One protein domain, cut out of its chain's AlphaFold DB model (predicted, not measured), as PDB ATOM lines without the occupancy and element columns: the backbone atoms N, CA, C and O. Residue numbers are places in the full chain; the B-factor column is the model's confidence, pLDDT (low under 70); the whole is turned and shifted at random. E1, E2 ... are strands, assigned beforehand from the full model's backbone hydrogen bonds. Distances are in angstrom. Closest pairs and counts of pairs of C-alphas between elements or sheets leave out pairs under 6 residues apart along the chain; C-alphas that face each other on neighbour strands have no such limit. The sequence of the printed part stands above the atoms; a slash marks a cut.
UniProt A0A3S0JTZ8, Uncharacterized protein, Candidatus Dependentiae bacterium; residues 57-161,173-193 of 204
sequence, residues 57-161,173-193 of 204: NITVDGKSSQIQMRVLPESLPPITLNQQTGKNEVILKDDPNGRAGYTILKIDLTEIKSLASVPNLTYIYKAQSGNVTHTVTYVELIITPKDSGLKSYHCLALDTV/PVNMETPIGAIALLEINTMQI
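AT A GLANCE: This is residues 57 to 161 and 173 to 193 of the 204 residues of an uncharacterized protein of Candidatus Dependentiae bacterium (UniProt A0A3S0JTZ8). Look for one strongly twisted, branched sheet built along the long strand E7, one part of which folds back on E6 as a long hairpin with E3 beside E6, while its other part sits between E5 and E8. From there the sheet spreads to E10 beside E5 and to E2 and E4 beyond E8; E1 and E9 lie near each other, away from E7. The printed part has 126 residues, with ten named strands, E1 to E10 in order, and no named helix: its class is all strand. The sheet is mixed, with E3 and E6 its parallel pair. The whole is compact, with a radius of gyration of the C-alphas of 15.7 A and spans of 53 by 36 by 27 A.

IN THESE COORDINATES: Find C-alpha 132 at (185.175, 93.587, 125.539); from there E7 runs 39.9 A to C-alpha 145 at (196.901, 105.341, 161.814). Before it comes E6, residues 121 to 129, 25.7 A long, and after it E8, residues 153 to 158, 16.2 A. Find E5 at residues 112 to 117, E10 at 183 to 189, E2 at 66 to 71, E4 at 104 to 108 and E3 at 88 to 92. E1, residues 57 to 60, begins at C-alpha 57 at (210.944, 93.317, 155.741), and E9, residues 173 to 179, spans 19.8 A.

HOW THE PARTS SIT: Start at E7, where E5 and E6 lie on one side and E8 on the other side. E6, E7 and E8 are a meander, each strand the antiparallel neighbour of the one before, in two hairpins: look for N 125 and O 136 at 2.9 A, and N 141 and O 155 at 2.8 A. E3 is parallel to E6, with N 92 and O 124 2.8 A apart. E5 is antiparallel to E7, with N 116 and O 142 at 3.0 A, and to E10, with N 115 and O 186 at 2.9 A. E2 is antiparallel to E8, with N 70 and O 156 at 2.9 A, and to E4, with N 69 and O 105 at 2.8 A. E1 and E9 pair with no named strand.

THE WHOLE: The two C-alphas farthest apart, those of Asn 131 and Ile 193, are 53.9 A apart. Residues 162 to 172 are not printed, and C-alphas 161 and 173 across this cut are 22.2 A apart. The links E2 to E3 and E3 to E4 are long. Confidence is under 70 at residues 62 to 65, 98 to 101 and 190 to 193.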
ATOM      1  N   ASN A  57     210.726  92.921 157.138       78.25
ATOM      2  CA  ASN A  57     210.944  93.317 155.741       78.25
ATOM      3  C   ASN A  57     209.650  93.408 154.912       78.25
ATOM      4  O   ASN A  57     209.614  93.035 153.738       78.25
ATOM      5  N   ILE A  58     208.586  93.927 155.529       79.56
ATOM      6  CA  ILE A  58     207.282  94.083 154.882       79.56
ATOM      7  C   ILE A  58     207.406  95.030 153.681       79.56
ATOM      8  O   ILE A  58     207.823  96.180 153.819       79.56
ATOM      9  N   THR A  59     206.985  94.565 152.506       77.12
ATOM     10  CA  THR A  59     206.879  95.364 151.277       77.12
ATOM     11  C   THR A  59     205.548  95.100 150.582       77.12
ATOM     12  O   THR A  59     204.955  94.032 150.738       77.12
ATOM     13  N   VAL A  60     205.071  96.066 149.794       77.38
ATOM     14  CA  VAL A  60     203.833  95.927 149.015       77.38
ATOM     15  C   VAL A  60     204.112  96.214 147.547       77.38
ATOM     16  O   VAL A  60     204.758  97.203 147.209       77.38
ATOM     17  N   ASP A  61     203.701  95.291 146.674       71.88
ATOM     18  CA  ASP A  61     204.003  95.273 145.234       71.88
ATOM     19  C   ASP A  61     205.495  95.397 144.887       71.88
ATOM     20  O   ASP A  61     205.873  95.863 143.812       71.88
ATOM     21  N   GLY A  62     206.378  94.987 145.803       60.09
ATOM     22  CA  GLY A  62     207.828  95.121 145.634       60.09
ATOM     23  C   GLY A  62     208.330  96.572 145.605       60.09
ATOM     24  O   GLY A  62     209.495  96.798 145.281       60.09
ATOM     25  N   LYS A  63     207.474  97.550 145.935       61.78
ATOM     26  CA  LYS A  63     207.845  98.958 146.117       61.78
ATOM     27  C   LYS A  63     208.220  99.222 147.582       61.78
ATOM     28  O   LYS A  63     207.925  98.416 148.467       61.78
ATOM     29  N   SER A  64     208.915 100.342 147.816       65.12
ATOM     30  CA  SER A  64     209.180 100.900 149.153       65.12
ATOM     31  C   SER A  64     207.874 101.142 149.920       65.12
ATOM     32  O   SER A  64     206.806 100.965 149.347       65.12
ATOM     33  N   SER A  65     207.976 101.506 151.206       66.56
ATOM     34  CA  SER A  65     206.960 101.525 152.283       66.56
ATOM     35  C   SER A  65     205.573 102.135 152.009       66.56
ATOM     36  O   SER A  65     204.844 102.370 152.959       66.56
ATOM     37  N   GLN A  66     205.175 102.432 150.777       76.38
ATOM     38  CA  GLN A  66     203.935 103.101 150.434       76.38
ATOM     39  C   GLN A  66     202.997 102.223 149.607       76.38
ATOM     40  O   GLN A  66     203.408 101.573 148.647       76.38
ATOM     41  N   ILE A  67     201.707 102.289 149.927       82.12
ATOM     42  CA  ILE A  67     200.638 101.631 149.174       82.12
ATOM     43  C   ILE A  67     199.726 102.696 148.585       82.12
ATOM     44  O   ILE A  67     199.236 103.570 149.299       82.12
ATOM     45  N   GLN A  68     199.457 102.618 147.283       85.94
ATOM     46  CA  GLN A  68     198.453 103.476 146.667       85.94
ATOM     47  C   GLN A  68     197.059 102.897 146.910       85.94
ATOM     48  O   GLN A  68     196.748 101.789 146.476       85.94
ATOM     49  N   MET A  69     196.195 103.673 147.548       89.31
ATOM     50  CA  MET A  69     194.821 103.303 147.867       89.31
ATOM     51  C   MET A  69     193.853 104.392 147.413       89.31
ATOM     52  O   MET A  69     194.261 105.500 147.069       89.31
ATOM     53  N   ARG A  70     192.560 104.076 147.394       91.75
ATOM     54  CA  ARG A  70     191.492 105.033 147.103       91.75
ATOM     55  C   ARG A  70     190.577 105.133 148.306       91.75
ATOM     56  O   ARG A  70     190.097 104.107 148.763       91.75
ATOM     57  N   VAL A  71     190.331 106.329 148.824       89.19
ATOM     58  CA  VAL A  71     189.374 106.504 149.924       89.19
ATOM     59  C   VAL A  71     188.008 106.011 149.462       89.19
ATOM     60  O   VAL A  71     187.553 106.368 148.373       89.19
ATOM     61  N   LEU A  72     187.381 105.172 150.281       89.38
ATOM     62  CA  LEU A  72     186.041 104.681 150.015       89.38
ATOM     63  C   LEU A  72     185.045 105.849 150.164       89.38
ATOM     64  O   LEU A  72     185.065 106.519 151.199       89.38
ATOM     65  N   PRO A  73     184.203 106.142 149.160       83.56
ATOM     66  CA  PRO A  73     183.246 107.237 149.249       83.56
ATOM     67  C   PRO A  73     182.156 106.926 150.282       83.56
ATOM     68  O   PRO A  73     181.784 105.772 150.482       83.56
ATOM     69  N   GLU A  74     181.599 107.970 150.901       81.31
ATOM     70  CA  GLU A  74     180.552 107.832 151.928       81.31
ATOM     71  C   GLU A  74     179.250 107.225 151.385       81.31
ATOM     72  O   GLU A  74     178.497 106.588 152.119       81.31
ATOM     73  N   SER A  75     178.980 107.419 150.091       85.12
ATOM     74  CA  SER A  75     177.808 106.876 149.412       85.12
ATOM     75  C   SER A  75     178.231 105.795 148.431       85.12
ATOM     76  O   SER A  75     178.942 106.063 147.459       85.12
ATOM     77  N   LEU A  76     177.774 104.570 148.689       87.12
ATOM     78  CA  LEU A  76     178.073 103.399 147.877       87.12
ATOM     79  C   LEU A  76     176.806 102.799 147.260       87.12
ATOM     80  O   LEU A  76     175.718 102.895 147.834       87.12
ATOM     81  N   PRO A  77     176.937 102.139 146.095       90.62
ATOM     82  CA  PRO A  77     175.908 101.239 145.592       90.62
ATOM     83  C   PRO A  77     175.567 100.143 146.619       90.62
ATOM     84  O   PRO A  77     176.402  99.807 147.463       90.62
ATOM     85  N   PRO A  78     174.362  99.554 146.546       92.38
ATOM     86  CA  PRO A  78     173.979  98.469 147.438       92.38
ATOM     87  C   PRO A  78     174.877  97.243 147.240       92.38
ATOM     88  O   PRO A  78     175.295  96.933 146.124       92.38
ATOM     89  N   ILE A  79     175.116  96.533 148.339       95.25
ATOM     90  CA  ILE A  79     175.811  95.248 148.343       95.25
ATOM     91  C   ILE A  79     174.881  94.180 147.754       95.25
ATOM     92  O   ILE A  79     173.721  94.067 148.157       95.25
ATOM     93  N   THR A  80     175.390  93.373 146.828       95.62
ATOM     94  CA  THR A  80     174.692  92.234 146.226       95.62
ATOM     95  C   THR A  80     175.434  90.935 146.519       95.62
ATOM     96  O   THR A  80     176.657  90.900 146.552       95.62
ATOM     97  N   LEU A  81     174.710  89.832 146.728       94.94
ATOM     98  CA  LEU A  81     175.331  88.514 146.869       94.94
ATOM     99  C   LEU A  81     175.572  87.913 145.483       94.94
ATOM    100  O   LEU A  81     174.619  87.670 144.737       94.94
ATOM    101  N   ASN A  82     176.826  87.621 145.147       92.06
ATOM    102  CA  ASN A  82     177.136  86.827 143.969       92.06
ATOM    103  C   ASN A  82     176.854  85.351 144.261       92.06
ATOM    104  O   ASN A  82     177.543  84.704 145.046       92.06
ATOM    105  N   GLN A  83     175.835  84.807 143.598       91.81
ATOM    106  CA  GLN A  83     175.384  83.429 143.804       91.81
ATOM    107  C   GLN A  83     176.401  82.372 143.352       91.81
ATOM    108  O   GLN A  83     176.353  81.246 143.832       91.81
ATOM    109  N   GLN A  84     177.320  82.713 142.444       90.06
ATOM    110  CA  GLN A  84     178.336  81.785 141.944       90.06
ATOM    111  C   GLN A  84     179.518  81.670 142.907       90.06
ATOM    112  O   GLN A  84     180.056  80.585 143.099       90.06
ATOM    113  N   THR A  85     179.933  82.792 143.496       87.06
ATOM    114  CA  THR A  85     181.110  82.847 144.377       87.06
ATOM    115  C   THR A  85     180.748  82.790 145.859       87.06
ATOM    116  O   THR A  85     181.626  82.552 146.687       87.06
ATOM    117  N   GLY A  86     179.481  83.034 146.207       89.38
ATOM    118  CA  GLY A  86     179.019  83.188 147.585       89.38
ATOM    119  C   GLY A  86     179.543  84.454 148.273       89.38
ATOM    120  O   GLY A  86     179.405  84.579 149.487       89.38
ATOM    121  N   LYS A  87     180.166  85.379 147.529       89.00
ATOM    122  CA  LYS A  87     180.759  86.611 148.065       89.00
ATOM    123  C   LYS A  87     179.822  87.798 147.891       89.00
ATOM    124  O   LYS A  87     179.071  87.873 146.919       89.00
ATOM    125  N   ASN A  88     179.905  88.742 148.821       95.06
ATOM    126  CA  ASN A  88     179.247  90.029 148.682       95.06
ATOM    127  C   ASN A  88     180.031  90.905 147.700       95.06
ATOM    128  O   ASN A  88     181.259  90.985 147.751       95.06
ATOM    129  N   GLU A  89     179.313  91.578 146.812       95.38
ATOM    130  CA  GLU A  89     179.863  92.423 145.765       95.38
ATOM    131  C   GLU A  89     179.222  93.809 145.791       95.38
ATOM    132  O   GLU A  89     178.022  93.957 146.009       95.38
ATOM    133  N   VAL A  90     180.022  94.838 145.530       95.19
ATOM    134  CA  VAL A  90     179.537  96.190 145.237       95.19
ATOM    135  C   VAL A  90     179.957  96.530 143.818       95.19
ATOM    136  O   VAL A  90     181.147  96.635 143.526       95.19
ATOM    137  N   ILE A  91     178.986  96.715 142.924       93.88
ATOM    138  CA  ILE A  91     179.271  97.111 141.542       93.88
ATOM    139  C   ILE A  91     179.435  98.629 141.478       93.88
ATOM    140  O   ILE A  91     178.465  99.385 141.571       93.88
ATOM    141  N   LEU A  92     180.677  99.073 141.320       91.50
ATOM    142  CA  LEU A  92     181.054 100.473 141.226       91.50
ATOM    143  C   LEU A  92     180.591 101.078 139.897       91.50
ATOM    144  O   LEU A  92     180.757 100.482 138.831       91.50
ATOM    145  N   LYS A  93     180.033 102.292 139.969       87.12
ATOM    146  CA  LYS A  93     179.581 103.049 138.789       87.12
ATOM    147  C   LYS A  93     180.739 103.684 138.019       87.12
ATOM    148  O   LYS A  93     180.712 103.716 136.793       87.12
ATOM    149  N   ASP A  94     181.746 104.164 138.742       86.69
ATOM    150  CA  ASP A  94     182.916 104.852 138.201       86.69
ATOM    151  C   ASP A  94     184.197 104.113 138.581       86.69
ATOM    152  O   ASP A  94     184.242 103.441 139.613       86.69
ATOM    153  N   ASP A  95     185.231 104.265 137.750       88.00
ATOM    154  CA  ASP A  95     186.554 103.687 137.986       88.00
ATOM    155  C   ASP A  95     187.283 104.421 139.124       88.00
ATOM    156  O   ASP A  95     187.608 105.607 138.960       88.00
ATOM    157  N   PRO A  96     187.632 103.738 140.232       87.44
ATOM    158  CA  PRO A  96     188.478 104.312 141.274       87.44
ATOM    159  C   PRO A  96     189.854 104.791 140.791       87.44
ATOM    160  O   PRO A  96     190.468 105.619 141.458       87.44
ATOM    161  N   ASN A  97     190.367 104.287 139.662       81.81
ATOM    162  CA  ASN A  97     191.676 104.680 139.130       81.81
ATOM    163  C   ASN A  97     191.661 105.940 138.260       81.81
ATOM    164  O   ASN A  97     192.722 106.519 138.042       81.81
ATOM    165  N   GLY A  98     190.506 106.339 137.721       68.00
ATOM    166  CA  GLY A  98     190.471 107.237 136.563       68.00
ATOM    167  C   GLY A  98     189.545 108.447 136.659       68.00
ATOM    168  O   GLY A  98     189.546 109.257 135.730       68.00
ATOM    169  N   ARG A  99     188.726 108.597 137.712       66.00
ATOM    170  CA  ARG A  99     187.657 109.618 137.738       66.00
ATOM    171  C   ARG A  99     187.476 110.381 139.050       66.00
ATOM    172  O   ARG A  99     187.801 109.915 140.137       66.00
ATOM    173  N   ALA A 100     186.880 111.568 138.894       57.47
ATOM    174  CA  ALA A 100     186.420 112.455 139.956       57.47
ATOM    175  C   ALA A 100     185.425 111.738 140.885       57.47
ATOM    176  O   ALA A 100     184.421 111.203 140.423       57.47
ATOM    177  N   GLY A 101     185.715 111.737 142.186       68.12
ATOM    178  CA  GLY A 101     184.891 111.102 143.222       68.12
ATOM    179  C   GLY A 101     185.686 110.186 144.151       68.12
ATOM    180  O   GLY A 101     185.307 110.032 145.307       68.12
ATOM    181  N   TYR A 102     186.820 109.655 143.684       82.94
ATOM    182  CA  TYR A 102     187.762 108.916 144.522       82.94
ATOM    183  C   TYR A 102     188.990 109.764 144.834       82.94
ATOM    184  O   TYR A 102     189.648 110.297 143.941       82.94
ATOM    185  N   THR A 103     189.324 109.855 146.118       85.88
ATOM    186  CA  THR A 103     190.584 110.448 146.566       85.88
ATOM    187  C   THR A 103     191.653 109.365 146.568       85.88
ATOM    188  O   THR A 103     191.577 108.422 147.355       85.88
ATOM    189  N   ILE A 104     192.652 109.493 145.697       85.75
ATOM    190  CA  ILE A 104     193.808 108.596 145.678       85.75
ATOM    191  C   ILE A 104     194.806 109.049 146.745       85.75
ATOM    192  O   ILE A 104     195.239 110.204 146.761       85.75
ATOM    193  N   LEU A 105     195.194 108.122 147.616       82.19
ATOM    194  CA  LEU A 105     196.175 108.333 148.671       82.19
ATOM    195  C   LEU A 105     197.368 107.398 148.487       82.19
ATOM    196  O   LEU A 105     197.202 106.227 148.151       82.19
ATOM    197  N   LYS A 106     198.571 107.895 148.776       82.94
ATOM    198  CA  LYS A 106     199.739 107.049 149.046       82.94
ATOM    199  C   LYS A 106     199.887 106.906 150.557       82.94
ATOM    200  O   LYS A 106     200.234 107.877 151.229       82.94
ATOM    201  N   ILE A 107     199.578 105.719 151.071       83.44
ATOM    202  CA  ILE A 107     199.635 105.378 152.495       83.44
ATOM    203  C   ILE A 107     201.040 104.917 152.836       83.44
ATOM    204  O   ILE A 107     201.482 103.914 152.286       83.44
ATOM    205  N   ASP A 108     201.720 105.623 153.734       83.25
ATOM    206  CA  ASP A 108     203.029 105.211 154.235       83.25
ATOM    207  C   ASP A 108     202.880 104.217 155.392       83.25
ATOM    208  O   ASP A 108     202.269 104.514 156.420       83.25
ATOM    209  N   LEU A 109     203.463 103.033 155.235       80.88
ATOM    210  CA  LEU A 109     203.470 101.975 156.237       80.88
ATOM    211  C   LEU A 109     204.186 102.403 157.529       80.88
ATOM    212  O   LEU A 109     203.912 101.835 158.583       80.88
ATOM    213  N   THR A 110     205.054 103.428 157.492       77.69
ATOM    214  CA  THR A 110     205.646 104.008 158.714       77.69
ATOM    215  C   THR A 110     204.610 104.667 159.617       77.69
ATOM    216  O   THR A 110     204.829 104.728 160.825       77.69
ATOM    217  N   GLU A 111     203.506 105.151 159.053       83.44
ATOM    218  CA  GLU A 111     202.536 106.012 159.735       83.44
ATOM    219  C   GLU A 111     201.265 105.266 160.156       83.44
ATOM    220  O   GLU A 111     200.425 105.813 160.875       83.44
ATOM    221  N   ILE A 112     201.115 104.008 159.738       87.00
ATOM    222  CA  ILE A 112     199.962 103.184 160.103       87.00
ATOM    223  C   ILE A 112     200.318 102.215 161.223       87.00
ATOM    224  O   ILE A 112     201.421 101.676 161.298       87.00
ATOM    225  N   LYS A 113     199.363 102.012 162.122       90.56
ATOM    226  CA  LYS A 113     199.423 101.001 163.171       90.56
ATOM    227  C   LYS A 113     199.042  99.640 162.614       90.56
ATOM    228  O   LYS A 113     199.700  98.649 162.912       90.56
ATOM    229  N   SER A 114     197.975  99.596 161.821       92.81
ATOM    230  CA  SER A 114     197.482  98.348 161.260       92.81
ATOM    231  C   SER A 114     196.699  98.534 159.966       92.81
ATOM    232  O   SER A 114     196.223  99.624 159.634       92.81
ATOM    233  N   LEU A 115     196.581  97.422 159.246       92.75
ATOM    234  CA  LEU A 115     195.812  97.260 158.023       92.75
ATOM    235  C   LEU A 115     195.049  95.936 158.102       92.75
ATOM    236  O   LEU A 115     195.637  94.902 158.407       92.75
ATOM    237  N   ALA A 116     193.755  95.954 157.810       94.56
ATOM    238  CA  ALA A 116     192.918  94.755 157.775       94.56
ATOM    239  C   ALA A 116     192.042  94.762 156.525       94.56
ATOM    240  O   ALA A 116     191.462  95.794 156.201       94.56
ATOM    241  N   SER A 117     191.922  93.628 155.835       94.88
ATOM    242  CA  SER A 117     190.952  93.498 154.744       94.88
ATOM    243  C   SER A 117     189.575  93.100 155.264       94.88
ATOM    244  O   SER A 117     189.457  92.289 156.187       94.88
ATOM    245  N   VAL A 118     188.528  93.644 154.645       93.81
ATOM    246  CA  VAL A 118     187.149  93.237 154.928       93.81
ATOM    247  C   VAL A 118     186.886  91.892 154.240       93.81
ATOM    248  O   VAL A 118     186.931  91.813 153.010       93.81
ATOM    249  N   PRO A 119     186.631  90.807 154.996       90.31
ATOM    250  CA  PRO A 119     186.423  89.496 154.400       90.31
ATOM    251  C   PRO A 119     185.096  89.435 153.642       90.31
ATOM    252  O   PRO A 119     184.118  90.088 154.003       90.31
ATOM    253  N   ASN A 120     185.042  88.563 152.634       89.44
ATOM    254  CA  ASN A 120     183.829  88.238 151.874       89.44
ATOM    255  C   ASN A 120     183.148  89.425 151.175       89.44
ATOM    256  O   ASN A 120     181.992  89.287 150.779       89.44
ATOM    257  N   LEU A 121     183.847  90.547 150.991       93.56
ATOM    258  CA  LEU A 121     183.363  91.718 150.271       93.56
ATOM    259  C   LEU A 121     184.358  92.116 149.181       93.56
ATOM    260  O   LEU A 121     185.551  92.274 149.437       93.56
ATOM    261  N   THR A 122     183.863  92.288 147.961       94.31
ATOM    262  CA  THR A 122     184.662  92.764 146.828       94.31
ATOM    263  C   THR A 122     183.957  93.889 146.093       94.31
ATOM    264  O   THR A 122     182.741  93.893 145.932       94.31
ATOM    265  N   TYR A 123     184.737  94.837 145.601       95.38
ATOM    266  CA  TYR A 123     184.254  95.979 144.843       95.38
ATOM    267  C   TYR A 123     184.636  95.784 143.384       95.38
ATOM    268  O   TYR A 123     185.793  95.528 143.070       95.38
ATOM    269  N   ILE A 124     183.664  95.869 142.487       94.62
ATOM    270  CA  ILE A 124     183.833  95.481 141.091       94.62
ATOM    271  C   ILE A 124     183.535  96.679 140.211       94.62
ATOM    272  O   ILE A 124     182.428  97.209 140.228       94.62
ATOM    273  N   TYR A 125     184.497  97.057 139.384       92.81
ATOM    274  CA  TYR A 125     184.289  97.990 138.292       92.81
ATOM    275  C   TYR A 125     184.357  97.241 136.958       92.81
ATOM    276  O   TYR A 125     185.273  96.455 136.720       92.81
ATOM    277  N   LYS A 126     183.380  97.470 136.080       91.69
ATOM    278  CA  LYS A 126     183.346  96.881 134.735       91.69
ATOM    279  C   LYS A 126     183.707  97.957 133.716       91.69
ATOM    280  O   LYS A 126     182.878  98.800 133.386       91.69
ATOM    281  N   ALA A 127     184.938  97.915 133.220       85.81
ATOM    282  CA  ALA A 127     185.407  98.782 132.149       85.81
ATOM    283  C   ALA A 127     185.002  98.197 130.791       85.81
ATOM    284  O   ALA A 127     185.187  97.007 130.538       85.81
ATOM    285  N   GLN A 128     184.474  99.024 129.894       85.69
ATOM    286  CA  GLN A 128     184.209  98.621 128.512       85.69
ATOM    287  C   GLN A 128     185.305  99.153 127.590       85.69
ATOM    288  O   GLN A 128     185.599 100.347 127.595       85.69
ATOM    289  N   SER A 129     185.893  98.262 126.794       81.94
ATOM    290  CA  SER A 129     186.850  98.587 125.737       81.94
ATOM    291  C   SER A 129     186.352  97.972 124.431       81.94
ATOM    292  O   SER A 129     186.508  96.774 124.180       81.94
ATOM    293  N   GLY A 130     185.652  98.775 123.624       84.88
ATOM    294  CA  GLY A 130     184.923  98.274 122.457       84.88
ATOM    295  C   GLY A 130     183.862  97.246 122.866       84.88
ATOM    296  O   GLY A 130     183.009  97.538 123.698       84.88
ATOM    297  N   ASN A 131     183.945  96.032 122.314       88.94
ATOM    298  CA  ASN A 131     183.024  94.928 122.624       88.94
ATOM    299  C   ASN A 131     183.479  94.055 123.808       88.94
ATOM    300  O   ASN A 131     182.817  93.070 124.136       88.94
ATOM    301  N   VAL A 132     184.617  94.369 124.432       88.19
ATOM    302  CA  VAL A 132     185.175  93.587 125.539       88.19
ATOM    303  C   VAL A 132     184.859  94.280 126.859       88.19
ATOM    304  O   VAL A 132     185.105  95.474 127.030       88.19
ATOM    305  N   THR A 133     184.316  93.517 127.810       90.06
ATOM    306  CA  THR A 133     184.163  93.966 129.198       90.06
ATOM    307  C   THR A 133     185.342  93.460 130.015       90.06
ATOM    308  O   THR A 133     185.542  92.253 130.134       90.06
ATOM    309  N   HIS A 134     186.105  94.382 130.590       88.25
ATOM    310  CA  HIS A 134     187.158  94.097 131.552       88.25
ATOM    311  C   HIS A 134     186.626  94.310 132.963       88.25
ATOM    312  O   HIS A 134     186.039  95.347 133.270       88.25
ATOM    313  N   THR A 135     186.852  93.333 133.831       91.69
ATOM    314  CA  THR A 135     186.521  93.447 135.248       91.69
ATOM    315  C   THR A 135     187.762  93.867 136.020       91.69
ATOM    316  O   THR A 135     188.796  93.211 135.926       91.69
ATOM    317  N   VAL A 136     187.645  94.947 136.786       92.69
ATOM    318  CA  VAL A 136     188.641  95.382 137.765       92.69
ATOM    319  C   VAL A 136     188.061  95.137 139.149       92.69
ATOM    320  O   VAL A 136     186.974  95.626 139.465       92.69
ATOM    321  N   THR A 137     188.789  94.385 139.963       93.88
ATOM    322  CA  THR A 137     188.369  94.033 141.315       93.88
ATOM    323  C   THR A 137     189.208  94.795 142.328       93.88
ATOM    324  O   THR A 137     190.429  94.917 142.218       93.88
ATOM    325  N   TYR A 138     188.526  95.304 143.340       94.75
ATOM    326  CA  TYR A 138     189.104  95.987 144.475       94.75
ATOM    327  C   TYR A 138     188.676  95.286 145.760       94.75
ATOM    328  O   TYR A 138     187.590  94.704 145.854       94.75
ATOM    329  N   VAL A 139     189.531  95.379 146.766       95.06
ATOM    330  CA  VAL A 139     189.260  94.929 148.128       95.06
ATOM    331  C   VAL A 139     189.234  96.131 149.049       95.06
ATOM    332  O   VAL A 139     190.001  97.081 148.874       95.06
ATOM    333  N   GLU A 140     188.340  96.087 150.026       95.56
ATOM    334  CA  GLU A 140     188.291  97.101 151.064       95.56
ATOM    335  C   GLU A 140     189.287  96.780 152.170       95.56
ATOM    336  O   GLU A 140     189.390  95.645 152.644       95.56
ATOM    337  N   LEU A 141     190.003  97.817 152.580       95.06
ATOM    338  CA  LEU A 141     190.976  97.814 153.648       95.06
ATOM    339  C   LEU A 141     190.581  98.855 154.687       95.06
ATOM    340  O   LEU A 141     190.282 100.004 154.355       95.06
ATOM    341  N   ILE A 142     190.645  98.456 155.949       95.12
ATOM    342  CA  ILE A 142     190.548  99.339 157.101       95.12
ATOM    343  C   ILE A 142     191.974  99.676 157.522       95.12
ATOM    344  O   ILE A 142     192.754  98.789 157.877       95.12
ATOM    345  N   ILE A 143     192.310 100.960 157.464       93.12
ATOM    346  CA  ILE A 143     193.618 101.498 157.826       93.12
ATOM    347  C   ILE A 143     193.495 102.233 159.150       93.12
ATOM    348  O   ILE A 143     192.739 103.201 159.260       93.12
ATOM    349  N   THR A 144     194.263 101.804 160.144       92.75
ATOM    350  CA  THR A 144     194.338 102.474 161.442       92.75
ATOM    351  C   THR A 144     195.672 103.216 161.538       92.75
ATOM    352  O   THR A 144     196.719 102.563 161.540       92.75
ATOM    353  N   PRO A 145     195.678 104.559 161.615       90.06
ATOM    354  CA  PRO A 145     196.901 105.341 161.814       90.06
ATOM    355  C   PRO A 145     197.585 105.038 163.156       90.06
ATOM    356  O   PRO A 145     196.945 104.569 164.097       90.06
ATOM    357  N   LYS A 146     198.890 105.327 163.271       87.50
ATOM    358  CA  LYS A 146     199.605 105.278 164.565       87.50
ATOM    359  C   LYS A 146     199.149 106.357 165.535       87.50
ATOM    360  O   LYS A 146     199.123 106.113 166.739       87.50
ATOM    361  N   ASP A 147     198.804 107.529 165.012       83.38
ATOM    362  CA  ASP A 147     198.266 108.619 165.813       83.38
ATOM    363  C   ASP A 147     196.881 108.234 166.354       83.38
ATOM    364  O   ASP A 147     195.906 108.122 165.608       83.38
ATOM    365  N   SER A 148     196.800 108.046 167.673       70.00
ATOM    366  CA  SER A 148     195.583 107.649 168.383       70.00
ATOM    367  C   SER A 148     194.447 108.676 168.307       70.00
ATOM    368  O   SER A 148     193.318 108.344 168.660       70.00
ATOM    369  N   GLY A 149     194.723 109.914 167.881       73.88
ATOM    370  CA  GLY A 149     193.708 110.947 167.673       73.88
ATOM    371  C   GLY A 149     192.959 110.834 166.341       73.88
ATOM    372  O   GLY A 149     191.934 111.493 166.159       73.88
ATOM    373  N   LEU A 150     193.442 110.008 165.406       77.62
ATOM    374  CA  LEU A 150     192.854 109.860 164.077       77.62
ATOM    375  C   LEU A 150     191.912 108.653 164.007       77.62
ATOM    376  O   LEU A 150     192.161 107.590 164.574       77.62
ATOM    377  N   LYS A 151     190.804 108.816 163.276       84.25
ATOM    378  CA  LYS A 151     189.865 107.718 163.005       84.25
ATOM    379  C   LYS A 151     190.498 106.700 162.053       84.25
ATOM    380  O   LYS A 151     191.421 107.027 161.316       84.25
ATOM    381  N   SER A 152     189.981 105.471 162.052       89.38
ATOM    382  CA  SER A 152     190.325 104.510 160.999       89.38
ATOM    383  C   SER A 152     189.676 104.918 159.676       89.38
ATOM    384  O   SER A 152     188.593 105.506 159.663       89.38
ATOM    385  N   TYR A 153     190.342 104.594 158.575       89.31
ATOM    386  CA  TYR A 153     189.926 104.951 157.225       89.31
ATOM    387  C   TYR A 153     189.593 103.699 156.431       89.31
ATOM    388  O   TYR A 153     190.330 102.717 156.472       89.31
ATOM    389  N   HIS A 154     188.504 103.766 155.677       93.19
ATOM    390  CA  HIS A 154     188.110 102.724 154.745       93.19
ATOM    391  C   HIS A 154     188.633 103.096 153.362       93.19
ATOM    392  O   HIS A 154     188.426 104.212 152.875       93.19
ATOM    393  N   CYS A 155     189.382 102.189 152.753       93.81
ATOM    394  CA  CYS A 155     190.077 102.416 151.497       93.81
ATOM    395  C   CYS A 155     189.927 101.210 150.572       93.81
ATOM    396  O   CYS A 155     189.802 100.081 151.024       93.81
ATOM    397  N   LEU A 156     189.996 101.442 149.267       94.50
ATOM    398  CA  LEU A 156     190.055 100.422 148.235       94.50
ATOM    399  C   LEU A 156     191.494 100.253 147.747       94.50
ATOM    400  O   LEU A 156     192.163 101.228 147.382       94.50
ATOM    401  N   ALA A 157     191.940  99.005 147.683       93.19
ATOM    402  CA  ALA A 157     193.149  98.592 146.981       93.19
ATOM    403  C   ALA A 157     192.781  97.624 145.854       93.19
ATOM    404  O   ALA A 157     191.756  96.948 145.926       93.19
ATOM    405  N   LEU A 158     193.606  97.560 144.809       92.19
ATOM    406  CA  LEU A 158     193.441  96.539 143.775       92.19
ATOM    407  C   LEU A 158     193.653  95.153 144.395       92.19
ATOM    408  O   LEU A 158     194.555  94.969 145.214       92.19
ATOM    409  N   ASP A 159     192.835  94.178 144.003       91.31
ATOM    410  CA  ASP A 159     192.934  92.807 144.524       91.31
ATOM    411  C   ASP A 159     194.240  92.097 144.122       91.31
ATOM    412  O   ASP A 159     194.683  91.169 144.799       91.31
ATOM    413  N   THR A 160     194.884  92.577 143.057       91.06
ATOM    414  CA  THR A 160     196.176  92.107 142.549       91.06
ATOM    415  C   THR A 160     197.371  92.562 143.380       91.06
ATOM    416  O   THR A 160     198.462  92.017 143.195       91.06
ATOM    417  N   VAL A 161     197.187  93.525 144.291       90.25
ATOM    418  CA  VAL A 161     198.259  94.020 145.162       90.25
ATOM    419  C   VAL A 161     198.734  92.891 146.073       90.25
ATOM    420  O   VAL A 161     197.930  92.259 146.765       90.25
ATOM    421  N   PRO A 173     215.525  83.644 157.581       76.19
ATOM    422  CA  PRO A 173     214.328  84.296 157.060       76.19
ATOM    423  C   PRO A 173     213.758  83.524 155.864       76.19
ATOM    424  O   PRO A 173     214.492  83.172 154.938       76.19
ATOM    425  N   VAL A 174     212.447  83.276 155.878       82.50
ATOM    426  CA  VAL A 174     211.719  82.649 154.765       82.50
ATOM    427  C   VAL A 174     210.856  83.708 154.095       82.50
ATOM    428  O   VAL A 174     210.028  84.332 154.753       82.50
ATOM    429  N   ASN A 175     211.047  83.918 152.792       86.25
ATOM    430  CA  ASN A 175     210.267  84.903 152.050       86.25
ATOM    431  C   ASN A 175     208.851  84.383 151.782       86.25
ATOM    432  O   ASN A 175     208.675  83.288 151.246       86.25
ATOM    433  N   MET A 176     207.862  85.197 152.124       88.88
ATOM    434  CA  MET A 176     206.444  84.889 152.023       88.88
ATOM    435  C   MET A 176     205.728  85.989 151.240       88.88
ATOM    436  O   MET A 176     206.100  87.164 151.299       88.88
ATOM    437  N   GLU A 177     204.673  85.621 150.514       91.19
ATOM    438  CA  GLU A 177     203.800  86.584 149.846       91.19
ATOM    439  C   GLU A 177     202.330  86.174 149.917       91.19
ATOM    440  O   GLU A 177     201.989  84.993 149.873       91.19
ATOM    441  N   THR A 178     201.444  87.165 149.990       90.88
ATOM    442  CA  THR A 178     199.995  86.955 149.929       90.88
ATOM    443  C   THR A 178     199.299  88.130 149.241       90.88
ATOM    444  O   THR A 178     199.781  89.264 149.333       90.88
ATOM    445  N   PRO A 179     198.158  87.920 148.559       92.31
ATOM    446  CA  PRO A 179     197.314  89.023 148.110       92.31
ATOM    447  C   PRO A 179     196.855  89.881 149.294       92.31
ATOM    448  O   PRO A 179     196.525  89.350 150.356       92.31
ATOM    449  N   ILE A 180     196.763  91.197 149.113       91.56
ATOM    450  CA  ILE A 180     196.388  92.127 150.189       91.56
ATOM    451  C   ILE A 180     194.989  91.831 150.754       91.56
ATOM    452  O   ILE A 180     194.764  91.948 151.955       91.56
ATOM    453  N   GLY A 181     194.069  91.344 149.913       92.62
ATOM    454  CA  GLY A 181     192.727  90.915 150.323       92.62
ATOM    455  C   GLY A 181     192.684  89.625 151.149       92.62
ATOM    456  O   GLY A 181     191.632  89.266 151.667       92.62
ATOM    457  N   ALA A 182     193.801  88.905 151.271       92.31
ATOM    458  CA  ALA A 182     193.907  87.733 152.136       92.31
ATOM    459  C   ALA A 182     194.400  88.086 153.552       92.31
ATOM    460  O   ALA A 182     194.398  87.218 154.425       92.31
ATOM    461  N   ILE A 183     194.810  89.335 153.797       92.44
ATOM    462  CA  ILE A 183     195.298  89.793 155.101       92.44
ATOM    463  C   ILE A 183     194.112  90.044 156.023       92.44
ATOM    464  O   ILE A 183     193.377  91.015 155.847       92.44
ATOM    465  N   ALA A 184     193.943  89.197 157.031       93.12
ATOM    466  CA  ALA A 184     192.957  89.430 158.079       93.12
ATOM    467  C   ALA A 184     193.373  90.612 158.956       93.12
ATOM    468  O   ALA A 184     192.550  91.469 159.267       93.12
ATOM    469  N   LEU A 185     194.652  90.667 159.328       93.44
ATOM    470  CA  LEU A 185     195.235  91.777 160.070       93.44
ATOM    471  C   LEU A 185     196.751  91.798 159.864       93.44
ATOM    472  O   LEU A 185     197.413  90.769 159.976       93.44
ATOM    473  N   LEU A 186     197.286  92.975 159.578       91.56
ATOM    474  CA  LEU A 186     198.703  93.298 159.596       91.56
ATOM    475  C   LEU A 186     198.905  94.392 160.639       91.56
ATOM    476  O   LEU A 186     198.368  95.487 160.477       91.56
ATOM    477  N   GLU A 187     199.669  94.111 161.689       91.69
ATOM    478  CA  GLU A 187     200.099  95.114 162.663       91.69
ATOM    479  C   GLU A 187     201.551  95.491 162.392       91.69
ATOM    480  O   GLU A 187     202.420  94.629 162.248       91.69
ATOM    481  N   ILE A 188     201.818  96.792 162.326       86.75
ATOM    482  CA  ILE A 188     203.139  97.320 162.007       86.75
ATOM    483  C   ILE A 188     203.779  97.839 163.282       86.75
ATOM    484  O   ILE A 188     203.407  98.880 163.826       86.75
ATOM    485  N   ASN A 189     204.815  97.129 163.714       80.88
ATOM    486  CA  ASN A 189     205.663  97.546 164.810       80.88
ATOM    487  C   ASN A 189     206.922  98.160 164.205       80.88
ATOM    488  O   ASN A 189     207.779  97.470 163.654       80.88
ATOM    489  N   THR A 190     207.069  99.479 164.311       62.72
ATOM    490  CA  THR A 190     208.363 100.106 164.029       62.72
ATOM    491  C   THR A 190     209.359  99.643 165.084       62.72
ATOM    492  O   THR A 190     209.498 100.272 166.129       62.72
ATOM    493  N   MET A 191     210.058  98.542 164.814       50.53
ATOM    494  CA  MET A 191     211.354  98.317 165.428       50.53
ATOM    495  C   MET A 191     212.278  99.370 164.828       50.53
ATOM    496  O   MET A 191     212.653  99.287 163.660       50.53
ATOM    497  N   GLN A 192     212.620 100.393 165.610       44.03
ATOM    498  CA  GLN A 192     213.847 101.127 165.338       44.03
ATOM    499  C   GLN A 192     214.983 100.120 165.504       44.03
ATOM    500  O   GLN A 192     215.378  99.805 166.624       44.03
ATOM    501  N   ILE A 193     215.473  99.566 164.397       44.00
ATOM    502  CA  ILE A 193     216.790  98.942 164.409       44.00
ATOM    503  C   ILE A 193     217.753 100.110 164.645       44.00
ATOM    504  O   ILE A 193     217.729 101.052 163.846       44.00
TER     505      ILE A 193